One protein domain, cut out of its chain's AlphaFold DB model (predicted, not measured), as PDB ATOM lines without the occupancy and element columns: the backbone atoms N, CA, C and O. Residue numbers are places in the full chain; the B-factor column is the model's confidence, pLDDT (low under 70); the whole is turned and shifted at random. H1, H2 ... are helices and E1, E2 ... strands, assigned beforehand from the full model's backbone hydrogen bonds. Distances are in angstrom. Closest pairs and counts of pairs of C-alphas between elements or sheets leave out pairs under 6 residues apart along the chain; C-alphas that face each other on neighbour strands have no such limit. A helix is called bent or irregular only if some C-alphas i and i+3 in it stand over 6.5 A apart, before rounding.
ATOM      1  N   HIS A  70     153.434 144.341 153.949       83.12
ATOM      2  CA  HIS A  70     152.768 145.619 153.732       83.12
ATOM      3  C   HIS A  70     152.303 145.711 152.284       83.12
ATOM      4  O   HIS A  70     153.034 145.361 151.359       83.12
ATOM      5  N   PHE A  71     151.074 146.176 152.084       85.25
ATOM      6  CA  PHE A  71     150.439 146.222 150.775       85.25
ATOM      7  C   PHE A  71     150.303 147.669 150.313       85.25
ATOM      8  O   PHE A  71     149.502 148.416 150.864       85.25
ATOM      9  N   LYS A  72     151.066 148.066 149.289       85.38
ATOM     10  CA  LYS A  72     150.968 149.406 148.687       85.38
ATOM     11  C   LYS A  72     149.983 149.376 147.513       85.38
ATOM     12  O   LYS A  72     150.238 148.627 146.567       85.38
ATOM     13  N   PRO A  73     148.882 150.151 147.532       84.38
ATOM     14  CA  PRO A  73     147.949 150.221 146.411       84.38
ATOM     15  C   PRO A  73     148.653 150.609 145.107       84.38
ATOM     16  O   PRO A  73     149.453 151.544 145.071       84.38
ATOM     17  N   PHE A  74     148.359 149.884 144.028       85.00
ATOM     18  CA  PHE A  74     148.941 150.123 142.714       85.00
ATOM     19  C   PHE A  74     147.881 150.103 141.606       85.00
ATOM     20  O   PHE A  74     147.309 149.064 141.254       85.00
ATOM     21  N   TYR A  75     147.659 151.279 141.016       83.31
ATOM     22  CA  TYR A  75     146.718 151.535 139.923       83.31
ATOM     23  C   TYR A  75     147.381 151.366 138.548       83.31
ATOM     24  O   TYR A  75     147.428 152.290 137.737       83.31
ATOM     25  N   TRP A  76     147.895 150.165 138.278       80.88
ATOM     26  CA  TRP A  76     148.704 149.855 137.089       80.88
ATOM     27  C   TRP A  76     148.018 150.140 135.741       80.88
ATOM     28  O   TRP A  76     148.689 150.378 134.739       80.88
ATOM     29  N   HIS A  77     146.683 150.118 135.700       78.88
ATOM     30  CA  HIS A  77     145.920 150.268 134.462       78.88
ATOM     31  C   HIS A  77     146.078 151.654 133.820       78.88
ATOM     32  O   HIS A  77     146.056 151.751 132.599       78.88
ATOM     33  N   SER A  78     146.302 152.704 134.618       75.62
ATOM     34  CA  SER A  78     146.596 154.054 134.109       75.62
ATOM     35  C   SER A  78     147.874 154.072 133.257       75.62
ATOM     36  O   SER A  78     147.871 154.590 132.149       75.62
ATOM     37  N   TYR A  79     148.932 153.394 133.707       72.50
ATOM     38  CA  TYR A  79     150.192 153.246 132.972       72.50
ATOM     39  C   TYR A  79     150.049 152.399 131.707       72.50
ATOM     40  O   TYR A  79     150.647 152.701 130.678       72.50
ATOM     41  N   TYR A  80     149.237 151.343 131.766       71.81
ATOM     42  CA  TYR A  80     148.883 150.575 130.575       71.81
ATOM     43  C   TYR A  80     148.136 151.443 129.548       71.81
ATOM     44  O   TYR A  80     148.415 151.365 128.352       71.81
ATOM     45  N   MET A  81     147.213 152.292 130.010       73.81
ATOM     46  CA  MET A  81     146.516 153.250 129.154       73.81
ATOM     47  C   MET A  81     147.448 154.330 128.614       73.81
ATOM     48  O   MET A  81     147.283 154.713 127.462       73.81
ATOM     49  N   GLU A  82     148.466 154.752 129.364       67.81
ATOM     50  CA  GLU A  82     149.480 155.695 128.879       67.81
ATOM     51  C   GLU A  82     150.310 155.095 127.737       67.81
ATOM     52  O   GLU A  82     150.442 155.698 126.674       67.81
ATOM     53  N   VAL A  83     150.777 153.850 127.895       71.25
ATOM     54  CA  VAL A  83     151.410 153.100 126.796       71.25
ATOM     55  C   VAL A  83     150.483 153.020 125.578       71.25
ATOM     56  O   VAL A  83     150.958 152.965 124.441       71.25
ATOM     57  N   ARG A  84     149.161 153.003 125.800       62.47
ATOM     58  CA  ARG A  84     148.173 152.834 124.737       62.47
ATOM     59  C   ARG A  84     147.630 154.108 124.125       62.47
ATOM     60  O   ARG A  84     147.299 153.989 122.943       62.47
ATOM     61  N   LYS A  85     147.497 155.247 124.827       58.94
ATOM     62  CA  LYS A  85     147.112 156.532 124.216       58.94
ATOM     63  C   LYS A  85     147.013 157.806 125.090       58.94
ATOM     64  O   LYS A  85     147.330 158.818 124.488       58.94
ATOM     65  N   TYR A  86     146.573 157.861 126.360       40.31
ATOM     66  CA  TYR A  86     146.344 159.156 127.079       40.31
ATOM     67  C   TYR A  86     146.108 159.009 128.622       40.31
ATOM     68  O   TYR A  86     145.235 158.217 128.978       40.31
ATOM     69  N   TRP A  87     146.794 159.797 129.491       41.31
ATOM     70  CA  TRP A  87     146.355 160.597 130.696       41.31
ATOM     71  C   TRP A  87     147.356 160.626 131.903       41.31
ATOM     72  O   TRP A  87     148.050 159.657 132.196       41.31
ATOM     73  N   GLN A  88     147.328 161.741 132.670       48.16
ATOM     74  CA  GLN A  88     148.247 162.298 133.712       48.16
ATOM     75  C   GLN A  88     148.753 161.391 134.869       48.16
ATOM     76  O   GLN A  88     149.574 161.809 135.688       48.16
ATOM     77  N   GLY A  89     148.285 160.147 134.996       50.41
ATOM     78  CA  GLY A  89     148.650 159.276 136.128       50.41
ATOM     79  C   GLY A  89     150.074 158.711 136.048       50.41
ATOM     80  O   GLY A  89     150.683 158.376 137.068       50.41
ATOM     81  N   ALA A  90     150.624 158.616 134.834       57.12
ATOM     82  CA  ALA A  90     151.937 158.032 134.584       57.12
ATOM     83  C   ALA A  90     153.108 159.018 134.716       57.12
ATOM     84  O   ALA A  90     154.270 158.597 134.663       57.12
ATOM     85  N   ASP A  91     152.817 160.301 134.939       66.75
ATOM     86  CA  ASP A  91     153.785 161.394 134.863       66.75
ATOM     87  C   ASP A  91     155.000 161.154 135.771       66.75
ATOM     88  O   ASP A  91     156.144 161.267 135.328       66.75
ATOM     89  N   ASN A  92     154.792 160.696 137.008       79.75
ATOM     90  CA  ASN A  92     155.904 160.483 137.940       79.75
ATOM     91  C   ASN A  92     156.937 159.453 137.426       79.75
ATOM     92  O   ASN A  92     158.129 159.598 137.683       79.75
ATOM     93  N   TYR A  93     156.493 158.403 136.719       84.38
ATOM     94  CA  TYR A  93     157.390 157.375 136.176       84.38
ATOM     95  C   TYR A  93     157.978 157.790 134.825       84.38
ATOM     96  O   TYR A  93     159.161 157.555 134.573       84.38
ATOM     97  N   VAL A  94     157.188 158.427 133.957       84.75
ATOM     98  CA  VAL A  94     157.637 158.892 132.633       84.75
ATOM     99  C   VAL A  94     158.692 159.993 132.765       84.75
ATOM    100  O   VAL A  94     159.734 159.940 132.105       84.75
ATOM    101  N   TYR A  95     158.471 160.939 133.681       83.12
ATOM    102  CA  TYR A  95     159.386 162.042 133.981       83.12
ATOM    103  C   TYR A  95     160.395 161.706 135.089       83.12
ATOM    104  O   TYR A  95     161.002 162.611 135.666       83.12
ATOM    105  N   ARG A  96     160.615 160.418 135.390       88.81
ATOM    106  CA  ARG A  96     161.651 160.006 136.348       88.81
ATOM    107  C   ARG A  96     163.047 160.471 135.891       88.81
ATOM    108  O   ARG A  96     163.292 160.500 134.681       88.81
ATOM    109  N   PRO A  97     163.965 160.799 136.808       86.19
ATOM    110  CA  PRO A  97     165.325 161.226 136.478       86.19
ATOM    111  C   PRO A  97     166.092 160.187 135.650       86.19
ATOM    112  O   PRO A  97     165.759 159.000 135.657       86.19
ATOM    113  N   GLU A  98     167.115 160.636 134.921       85.69
ATOM    114  CA  GLU A  98     167.954 159.775 134.065       85.69
ATOM    115  C   GLU A  98     168.645 158.659 134.862       85.69
ATOM    116  O   GLU A  98     168.743 157.525 134.401       85.69
ATOM    117  N   GLU A  99     169.008 158.933 136.113       85.88
ATOM    118  CA  GLU A  99     169.609 157.964 137.037       85.88
ATOM    119  C   GLU A  99     168.707 156.742 137.279       85.88
ATOM    120  O   GLU A  99     169.191 155.617 137.406       85.88
ATOM    121  N   LEU A 100     167.384 156.937 137.264       86.50
ATOM    122  CA  LEU A 100     166.379 155.894 137.483       86.50
ATOM    123  C   LEU A 100     165.825 155.315 136.169       86.50
ATOM    124  O   LEU A 100     164.830 154.586 136.175       86.50
ATOM    125  N   GLU A 101     166.441 155.609 135.022       87.19
ATOM    126  CA  GLU A 101     165.948 155.153 133.717       87.19
ATOM    127  C   GLU A 101     165.925 153.627 133.590       87.19
ATOM    128  O   GLU A 101     164.987 153.071 133.018       87.19
ATOM    129  N   HIS A 102     166.912 152.964 134.189       88.75
ATOM    130  CA  HIS A 102     167.073 151.513 134.201       88.75
ATOM    131  C   HIS A 102     166.021 150.773 135.049       88.75
ATOM    132  O   HIS A 102     165.912 149.549 134.956       88.75
ATOM    133  N   MET A 103     165.266 151.485 135.889       89.06
ATOM    134  CA  MET A 103     164.300 150.888 136.808       89.06
ATOM    135  C   MET A 103     162.994 150.541 136.086       89.06
ATOM    136  O   MET A 103     162.473 151.337 135.304       89.06
ATOM    137  N   SER A 104     162.455 149.349 136.357       92.12
ATOM    138  CA  SER A 104     161.142 148.939 135.852       92.12
ATOM    139  C   SER A 104     160.011 149.665 136.586       92.12
ATOM    140  O   SER A 104     160.190 150.119 137.718       92.12
ATOM    141  N   LEU A 105     158.821 149.739 135.984       90.69
ATOM    142  CA  LEU A 105     157.657 150.358 136.623       90.69
ATOM    143  C   LEU A 105     157.307 149.656 137.941       90.69
ATOM    144  O   LEU A 105     156.991 150.314 138.931       90.69
ATOM    145  N   TYR A 106     157.391 148.325 137.967       90.62
ATOM    146  CA  TYR A 106     157.135 147.536 139.167       90.62
ATOM    147  C   TYR A 106     158.096 147.909 140.307       90.62
ATOM    148  O   TYR A 106     157.658 148.165 141.431       90.62
ATOM    149  N   ASP A 107     159.396 147.998 140.018       89.56
ATOM    150  CA  ASP A 107     160.408 148.332 141.027       89.56
ATOM    151  C   ASP A 107     160.315 149.798 141.461       89.56
ATOM    152  O   ASP A 107     160.431 150.096 142.651       89.56
ATOM    153  N   PHE A 108     160.017 150.701 140.524       89.62
ATOM    154  CA  PHE A 108     159.796 152.116 140.805       89.62
ATOM    155  C   PHE A 108     158.626 152.311 141.762       89.62
ATOM    156  O   PHE A 108     158.767 152.971 142.787       89.62
ATOM    157  N   MET A 109     157.486 151.671 141.502       88.31
ATOM    158  CA  MET A 109     156.320 151.796 142.377       88.31
ATOM    159  C   MET A 109     156.552 151.179 143.755       88.31
ATOM    160  O   MET A 109     155.957 151.635 144.732       88.31
ATOM    161  N   ARG A 110     157.427 150.178 143.866       88.19
ATOM    162  CA  ARG A 110     157.789 149.570 145.149       88.19
ATOM    163  C   ARG A 110     158.770 150.440 145.941       88.19
ATOM    164  O   ARG A 110     158.567 150.617 147.137       88.19
ATOM    165  N   ARG A 111     159.796 151.003 145.298       87.81
ATOM    166  CA  ARG A 111     160.931 151.660 145.981       87.81
ATOM    167  C   ARG A 111     160.867 153.184 146.017       87.81
ATOM    168  O   ARG A 111     161.512 153.784 146.870       87.81
ATOM    169  N   CYS A 112     160.106 153.803 145.120       87.06
ATOM    170  CA  CYS A 112     160.036 155.253 144.990       87.06
ATOM    171  C   CYS A 112     158.735 155.818 145.580       87.06
ATOM    172  O   CYS A 112     157.651 155.220 145.484       87.06
ATOM    173  N   LYS A 113     158.839 157.006 146.176       85.19
ATOM    174  CA  LYS A 113     157.701 157.830 146.607       85.19
ATOM    175  C   LYS A 113     157.938 159.281 146.194       85.19
ATOM    176  O   LYS A 113     159.074 159.739 146.165       85.19
ATOM    177  N   ARG A 114     156.872 160.006 145.871       86.00
ATOM    178  CA  ARG A 114     156.949 161.450 145.624       86.00
ATOM    179  C   ARG A 114     156.986 162.171 146.972       86.00
ATOM    180  O   ARG A 114     156.158 161.867 147.828       86.00
ATOM    181  N   VAL A 115     157.908 163.112 147.145       83.94
ATOM    182  CA  VAL A 115     158.039 163.947 148.352       83.94
ATOM    183  C   VAL A 115     158.130 165.424 147.962       83.94
ATOM    184  O   VAL A 115     158.582 165.715 146.852       83.94
ATOM    185  N   PRO A 116     157.669 166.363 148.803       83.75
ATOM    186  CA  PRO A 116     157.848 167.789 148.550       83.75
ATOM    187  C   PRO A 116     159.330 168.183 148.627       83.75
ATOM    188  O   PRO A 116     160.118 167.539 149.322       83.75
ATOM    189  N   LEU A 117     159.710 169.247 147.919       83.12
ATOM    190  CA  LEU A 117     161.058 169.811 148.003       83.12
ATOM    191  C   LEU A 117     161.289 170.496 149.367       83.12
ATOM    192  O   LEU A 117     160.368 171.133 149.891       83.12
ATOM    193  N   PRO A 118     162.507 170.414 149.932       76.94
ATOM    194  CA  PRO A 118     162.846 171.102 151.172       76.94
ATOM    195  C   PRO A 118     162.843 172.623 150.958       76.94
ATOM    196  O   PRO A 118     163.381 173.131 149.973       76.94
ATOM    197  N   LYS A 119     162.224 173.369 151.883       73.25
ATOM    198  CA  LYS A 119     162.230 174.842 151.875       73.25
ATOM    199  C   LYS A 119     163.533 175.338 152.513       73.25
ATOM    200  O   LYS A 119     163.797 175.021 153.670       73.25
ATOM    201  N   ASN A 120     164.328 176.135 151.797       51.22
ATOM    202  CA  ASN A 120     165.502 176.792 152.385       51.22
ATOM    203  C   ASN A 120     165.068 177.869 153.392       51.22
ATOM    204  O   ASN A 120     164.222 178.707 153.087       51.22
ATOM    205  N   GLU A 190     172.449 162.545 154.272       57.53
ATOM    206  CA  GLU A 190     172.145 161.197 153.757       57.53
ATOM    207  C   GLU A 190     170.742 161.090 153.126       57.53
ATOM    208  O   GLU A 190     170.533 160.292 152.214       57.53
ATOM    209  N   ASP A 191     169.777 161.898 153.578       61.97
ATOM    210  CA  ASP A 191     168.418 161.923 153.028       61.97
ATOM    211  C   ASP A 191     168.356 162.689 151.697       61.97
ATOM    212  O   ASP A 191     167.515 162.378 150.849       61.97
ATOM    213  N   MET A 192     169.264 163.650 151.486       64.56
ATOM    214  CA  MET A 192     169.380 164.406 150.232       64.56
ATOM    215  C   MET A 192     169.899 163.533 149.082       64.56
ATOM    216  O   MET A 192     169.435 163.690 147.952       64.56
ATOM    217  N   ASP A 193     170.789 162.576 149.362       71.44
ATOM    218  CA  ASP A 193     171.306 161.626 148.363       71.44
ATOM    219  C   ASP A 193     170.218 160.670 147.828       71.44
ATOM    220  O   ASP A 193     170.339 160.140 146.724       71.44
ATOM    221  N   MET A 194     169.123 160.479 148.574       80.06
ATOM    222  CA  MET A 194     167.972 159.663 148.158       80.06
ATOM    223  C   MET A 194     166.924 160.457 147.361       80.06
ATOM    224  O   MET A 194     165.910 159.888 146.936       80.06
ATOM    225  N   MET A 195     167.118 161.770 147.183       84.50
ATOM    226  CA  MET A 195     166.188 162.668 146.497       84.50
ATOM    227  C   MET A 195     166.642 162.939 145.062       84.50
ATOM    228  O   MET A 195     167.696 163.510 144.809       84.50
ATOM    229  N   HIS A 196     165.783 162.614 144.101       84.94
ATOM    230  CA  HIS A 196     166.040 162.807 142.681       84.94
ATOM    231  C   HIS A 196     164.988 163.725 142.048       84.94
ATOM    232  O   HIS A 196     163.777 163.505 142.168       84.94
ATOM    233  N   ALA A 197     165.439 164.760 141.337       86.06
ATOM    234  CA  ALA A 197     164.562 165.723 140.673       86.06
ATOM    235  C   ALA A 197     163.871 165.131 139.431       86.06
ATOM    236  O   ALA A 197     164.438 164.312 138.707       86.06
ATOM    237  N   PHE A 198     162.642 165.573 139.150       85.62
ATOM    238  CA  PHE A 198     161.946 165.193 137.921       85.62
ATOM    239  C   PHE A 198     162.626 165.770 136.674       85.62
ATOM    240  O   PHE A 198     163.202 166.859 136.694       85.62
ATOM    241  N   VAL A 199     162.480 165.067 135.550       84.69
ATOM    242  CA  VAL A 199     162.854 165.586 134.230       84.69
ATOM    243  C   VAL A 199     161.939 166.756 133.854       84.69
ATOM    244  O   VAL A 199     160.762 166.817 134.227       84.69
ATOM    245  N   LYS A 200     162.484 167.705 133.086       79.81
ATOM    246  CA  LYS A 200     161.761 168.887 132.604       79.81
ATOM    247  C   LYS A 200     160.464 168.488 131.886       79.81
ATOM    248  O   LYS A 200     160.499 167.723 130.928       79.81
ATOM    249  N   GLY A 201     159.345 169.073 132.313       79.44
ATOM    250  CA  GLY A 201     158.013 168.819 131.750       79.44
ATOM    251  C   GLY A 201     157.021 168.217 132.743       79.44
ATOM    252  O   GLY A 201     155.823 168.285 132.496       79.44
ATOM    253  N   HIS A 202     157.492 167.713 133.890       80.06
ATOM    254  CA  HIS A 202     156.598 167.247 134.946       80.06
ATOM    255  C   HIS A 202     155.831 168.421 135.593       80.06
ATOM    256  O   HIS A 202     156.470 169.406 135.986       80.06
ATOM    257  N   PRO A 203     154.498 168.329 135.776       81.06
ATOM    258  CA  PRO A 203     153.678 169.427 136.304       81.06
ATOM    259  C   PRO A 203     154.069 169.849 137.727       81.06
ATOM    260  O   PRO A 203     153.897 171.004 138.103       81.06
ATOM    261  N   LEU A 204     154.642 168.927 138.506       79.81
ATOM    262  CA  LEU A 204     155.058 169.160 139.893       79.81
ATOM    263  C   LEU A 204     156.581 169.231 140.070       79.81
ATOM    264  O   LEU A 204     157.064 169.111 141.191       79.81
ATOM    265  N   ALA A 205     157.353 169.404 138.989       79.56
ATOM    266  CA  ALA A 205     158.819 169.465 139.070       79.56
ATOM    267  C   ALA A 205     159.341 170.568 140.010       79.56
ATOM    268  O   ALA A 205     160.430 170.438 140.557       79.56
ATOM    269  N   SER A 206     158.583 171.657 140.180       78.00
ATOM    270  CA  SER A 206     158.950 172.798 141.027       78.00
ATOM    271  C   SER A 206     158.575 172.635 142.499       78.00
ATOM    272  O   SER A 206     159.048 173.413 143.319       78.00
ATOM    273  N   THR A 207     157.712 171.675 142.842       80.06
ATOM    274  CA  THR A 207     157.194 171.500 144.210       80.06
ATOM    275  C   THR A 207     157.587 170.166 144.827       80.06
ATOM    276  O   THR A 207     157.645 170.064 146.050       80.06
ATOM    277  N   HIS A 208     157.869 169.151 144.010       83.81
ATOM    278  CA  HIS A 208     158.127 167.787 144.455       83.81
ATOM    279  C   HIS A 208     159.339 167.167 143.755       83.81
ATOM    280  O   HIS A 208     159.697 167.542 142.640       83.81
ATOM    281  N   CYS A 209     159.904 166.138 144.379       85.81
ATOM    282  CA  CYS A 209     160.903 165.247 143.802       85.81
ATOM    283  C   CYS A 209     160.581 163.778 144.128       85.81
ATOM    284  O   CYS A 209     159.605 163.463 144.821       85.81
ATOM    285  N   ILE A 210     161.384 162.861 143.597       86.75
ATOM    286  CA  ILE A 210     161.292 161.432 143.891       86.75
ATOM    287  C   ILE A 210     162.261 161.112 145.020       86.75
ATOM    288  O   ILE A 210     163.442 161.396 144.909       86.75
ATOM    289  N   TRP A 211     161.770 160.479 146.075       87.50
ATOM    290  CA  TRP A 211     162.604 159.823 147.070       87.50
ATOM    291  C   TRP A 211     162.689 158.332 146.750       87.50
ATOM    292  O   TRP A 211     161.648 157.686 146.559       87.50
ATOM    293  N   MET A 212     163.902 157.789 146.680       87.00
ATOM    294  CA  MET A 212     164.162 156.388 146.352       87.00
ATOM    295  C   MET A 212     164.751 155.657 147.557       87.00
ATOM    296  O   MET A 212     165.762 156.066 148.114       87.00
ATOM    297  N   ASN A 213     164.123 154.550 147.960       83.19
ATOM    298  CA  ASN A 213     164.695 153.693 148.990       83.19
ATOM    299  C   ASN A 213     165.779 152.793 148.384       83.19
ATOM    300  O   ASN A 213     165.491 151.889 147.583       83.19
ATOM    301  N   ASP A 214     167.020 152.995 148.814       75.38
ATOM    302  CA  ASP A 214     168.156 152.170 148.407       75.38
ATOM    303  C   ASP A 214     168.043 150.716 148.878       75.38
ATOM    304  O   ASP A 214     168.532 149.802 148.206       75.38
ATOM    305  N   LYS A 215     167.360 150.468 150.001       79.50
ATOM    306  CA  LYS A 215     167.185 149.119 150.547       79.50
ATOM    307  C   LYS A 215     165.900 148.490 150.025       79.50
ATOM    308  O   LYS A 215     164.811 149.035 150.184       79.50
ATOM    309  N   ASP A 216     166.033 147.301 149.440       79.81
ATOM    310  CA  ASP A 216     164.874 146.517 149.025       79.81
ATOM    311  C   ASP A 216     164.175 145.901 150.244       79.81
ATOM    312  O   ASP A 216     164.773 145.101 150.965       79.81
ATOM    313  N   ASP A 217     162.912 146.263 150.473       82.88
ATOM    314  CA  ASP A 217     162.098 145.704 151.555       82.88
ATOM    315  C   ASP A 217     161.279 144.507 151.040       82.88
ATOM    316  O   ASP A 217     160.302 144.703 150.306       82.88
ATOM    317  N   PRO A 218     161.635 143.258 151.391       82.06
ATOM    318  CA  PRO A 218     160.935 142.068 150.911       82.06
ATOM    319  C   PRO A 218     159.507 141.947 151.459       82.06
ATOM    320  O   PRO A 218     158.712 141.201 150.884       82.06
ATOM    321  N   SER A 219     159.175 142.655 152.542       83.00
ATOM    322  CA  SER A 219     157.835 142.649 153.128       83.00
ATOM    323  C   SER A 219     156.858 143.547 152.366       83.00
ATOM    324  O   SER A 219     155.647 143.371 152.490       83.00
ATOM    325  N   LEU A 220     157.354 144.471 151.537       85.69
ATOM    326  CA  LEU A 220     156.525 145.377 150.752       85.69
ATOM    327  C   LEU A 220     156.086 144.732 149.432       85.69
ATOM    328  O   LEU A 220     156.904 144.435 148.555       85.69
ATOM    329  N   VAL A 221     154.773 144.584 149.268       85.75
ATOM    330  CA  VAL A 221     154.129 143.994 148.093       85.75
ATOM    331  C   VAL A 221     153.157 144.997 147.477       85.75
ATOM    332  O   VAL A 221     152.385 145.657 148.171       85.75
ATOM    333  N   LEU A 222     153.168 145.114 146.150       87.25
ATOM    334  CA  LEU A 222     152.190 145.940 145.444       87.25
ATOM    335  C   LEU A 222     150.822 145.250 145.424       87.25
ATOM    336  O   LEU A 222     150.693 144.103 144.991       87.25
ATOM    337  N   ASN A 223     149.796 145.973 145.857       87.06
ATOM    338  CA  ASN A 223     148.404 145.561 145.773       87.06
ATOM    339  C   ASN A 223     147.799 146.046 144.452       87.06
ATOM    340  O   ASN A 223     147.502 147.228 144.285       87.06
ATOM    341  N   MET A 224     147.630 145.125 143.506       87.00
ATOM    342  CA  MET A 224     147.077 145.417 142.184       87.00
ATOM    343  C   MET A 224     145.583 145.754 142.283       87.00
ATOM    344  O   MET A 224     144.754 144.863 142.469       87.00
ATOM    345  N   MET A 225     145.229 147.029 142.104       83.94
ATOM    346  CA  MET A 225     143.843 147.514 142.243       83.94
ATOM    347  C   MET A 225     142.899 147.019 141.140       83.94
ATOM    348  O   MET A 225     141.691 146.945 141.337       83.94
TER     349      MET A 225
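What this domain is: This is residues 70 to 120 and 190 to 225 of the 448 residues of an uncharacterized protein of Schizophyllum commune (strain H4-8 / FGSC 9210) (UniProt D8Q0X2). Two small, separate two-stranded sheets, E1 with E4 and E2 with E3, have the short helix H3 between them. H1 continues the chain just beyond the end of E1 and meets H2 about perpendicularly, while the loop of residues 190 to 207 adds a short pairing at E3. The printed part has 87 residues, with three named helices and four named strands in the order E1 H1 H2 H3 E2 E3 E4; E1 and E4 are parallel, E2 and E3 antiparallel. The class is mixed, helices and strands, with under half of the residues in named elements. The whole is compact, with a radius of gyration of the C-alphas of 13.3 A and spans of 38 by 33 by 22 A.

Where its parts are: Find C-alpha 70 at (152.768, 145.619, 153.732); from there E1, residues 70 to 74, runs 12.5 A. Its partner E4, residues 220 to 224, runs 12.8 A and ends at C-alpha 224, at (147.077, 145.417, 142.184). E2, residues 112 to 116, runs 13.2 A, and E3, residues 208 to 212, starts at (158.127, 167.787, 144.455) and runs 13.0 A. H1, residues 76 to 84, is 12.7 A long; H2, residues 88 to 94, and H3, residues 105 to 111, are 10.0 A each. H2 is irregular: C-alphas 89 and 92 are 7.6 A apart.

How they stand to each other: Look first at E1 and E4, parallel at 36 degrees: N 74 and O 223 are within hydrogen-bond range at 2.8 A. The closest C-alphas of H3 and E4 are those of Arg 110 and Leu 222, 6.7 A apart. H3 comes near E3 too, where the closest C-alphas, those of Arg 111 and Met 212, are 5.7 A apart. E2 and E3 are antiparallel at 147 degrees, with N 113 and O 211 at 2.9 A. E2 and E4 are apart, as are E1 and E3. H1 and H2 touch, closest at the C-alphas of Tyr 79 and Ala 90, 5.3 A, and are about perpendicular at 87 degrees. H2 and H3 are close but not clearly touching, closest at the C-alphas of Tyr 93 and Leu 105, 7.0 A. In H1 and H3 every O i to N i+4 pair is within hydrogen-bond range; H2 has 1 of 3, and 2 of 4 O i to N i+3 pairs.

The domain as a whole: The two farthest C-alphas, those of Arg 84 and Asn 120, are 40.5 A apart. Residues 121 to 189 are not printed, and C-alphas 120 and 190 are 17.0 A apart across this cut, which lies in the link from E2 to E3. Of the links that are printed whole, none is long. Residues 195 to 196 pair antiparallel with residues 210 to 211 of E3. The mean pLDDT of the printed part is 79.2; residue 82, residues 84 to 91, residue 120 and residues 190 to 192 are under 70.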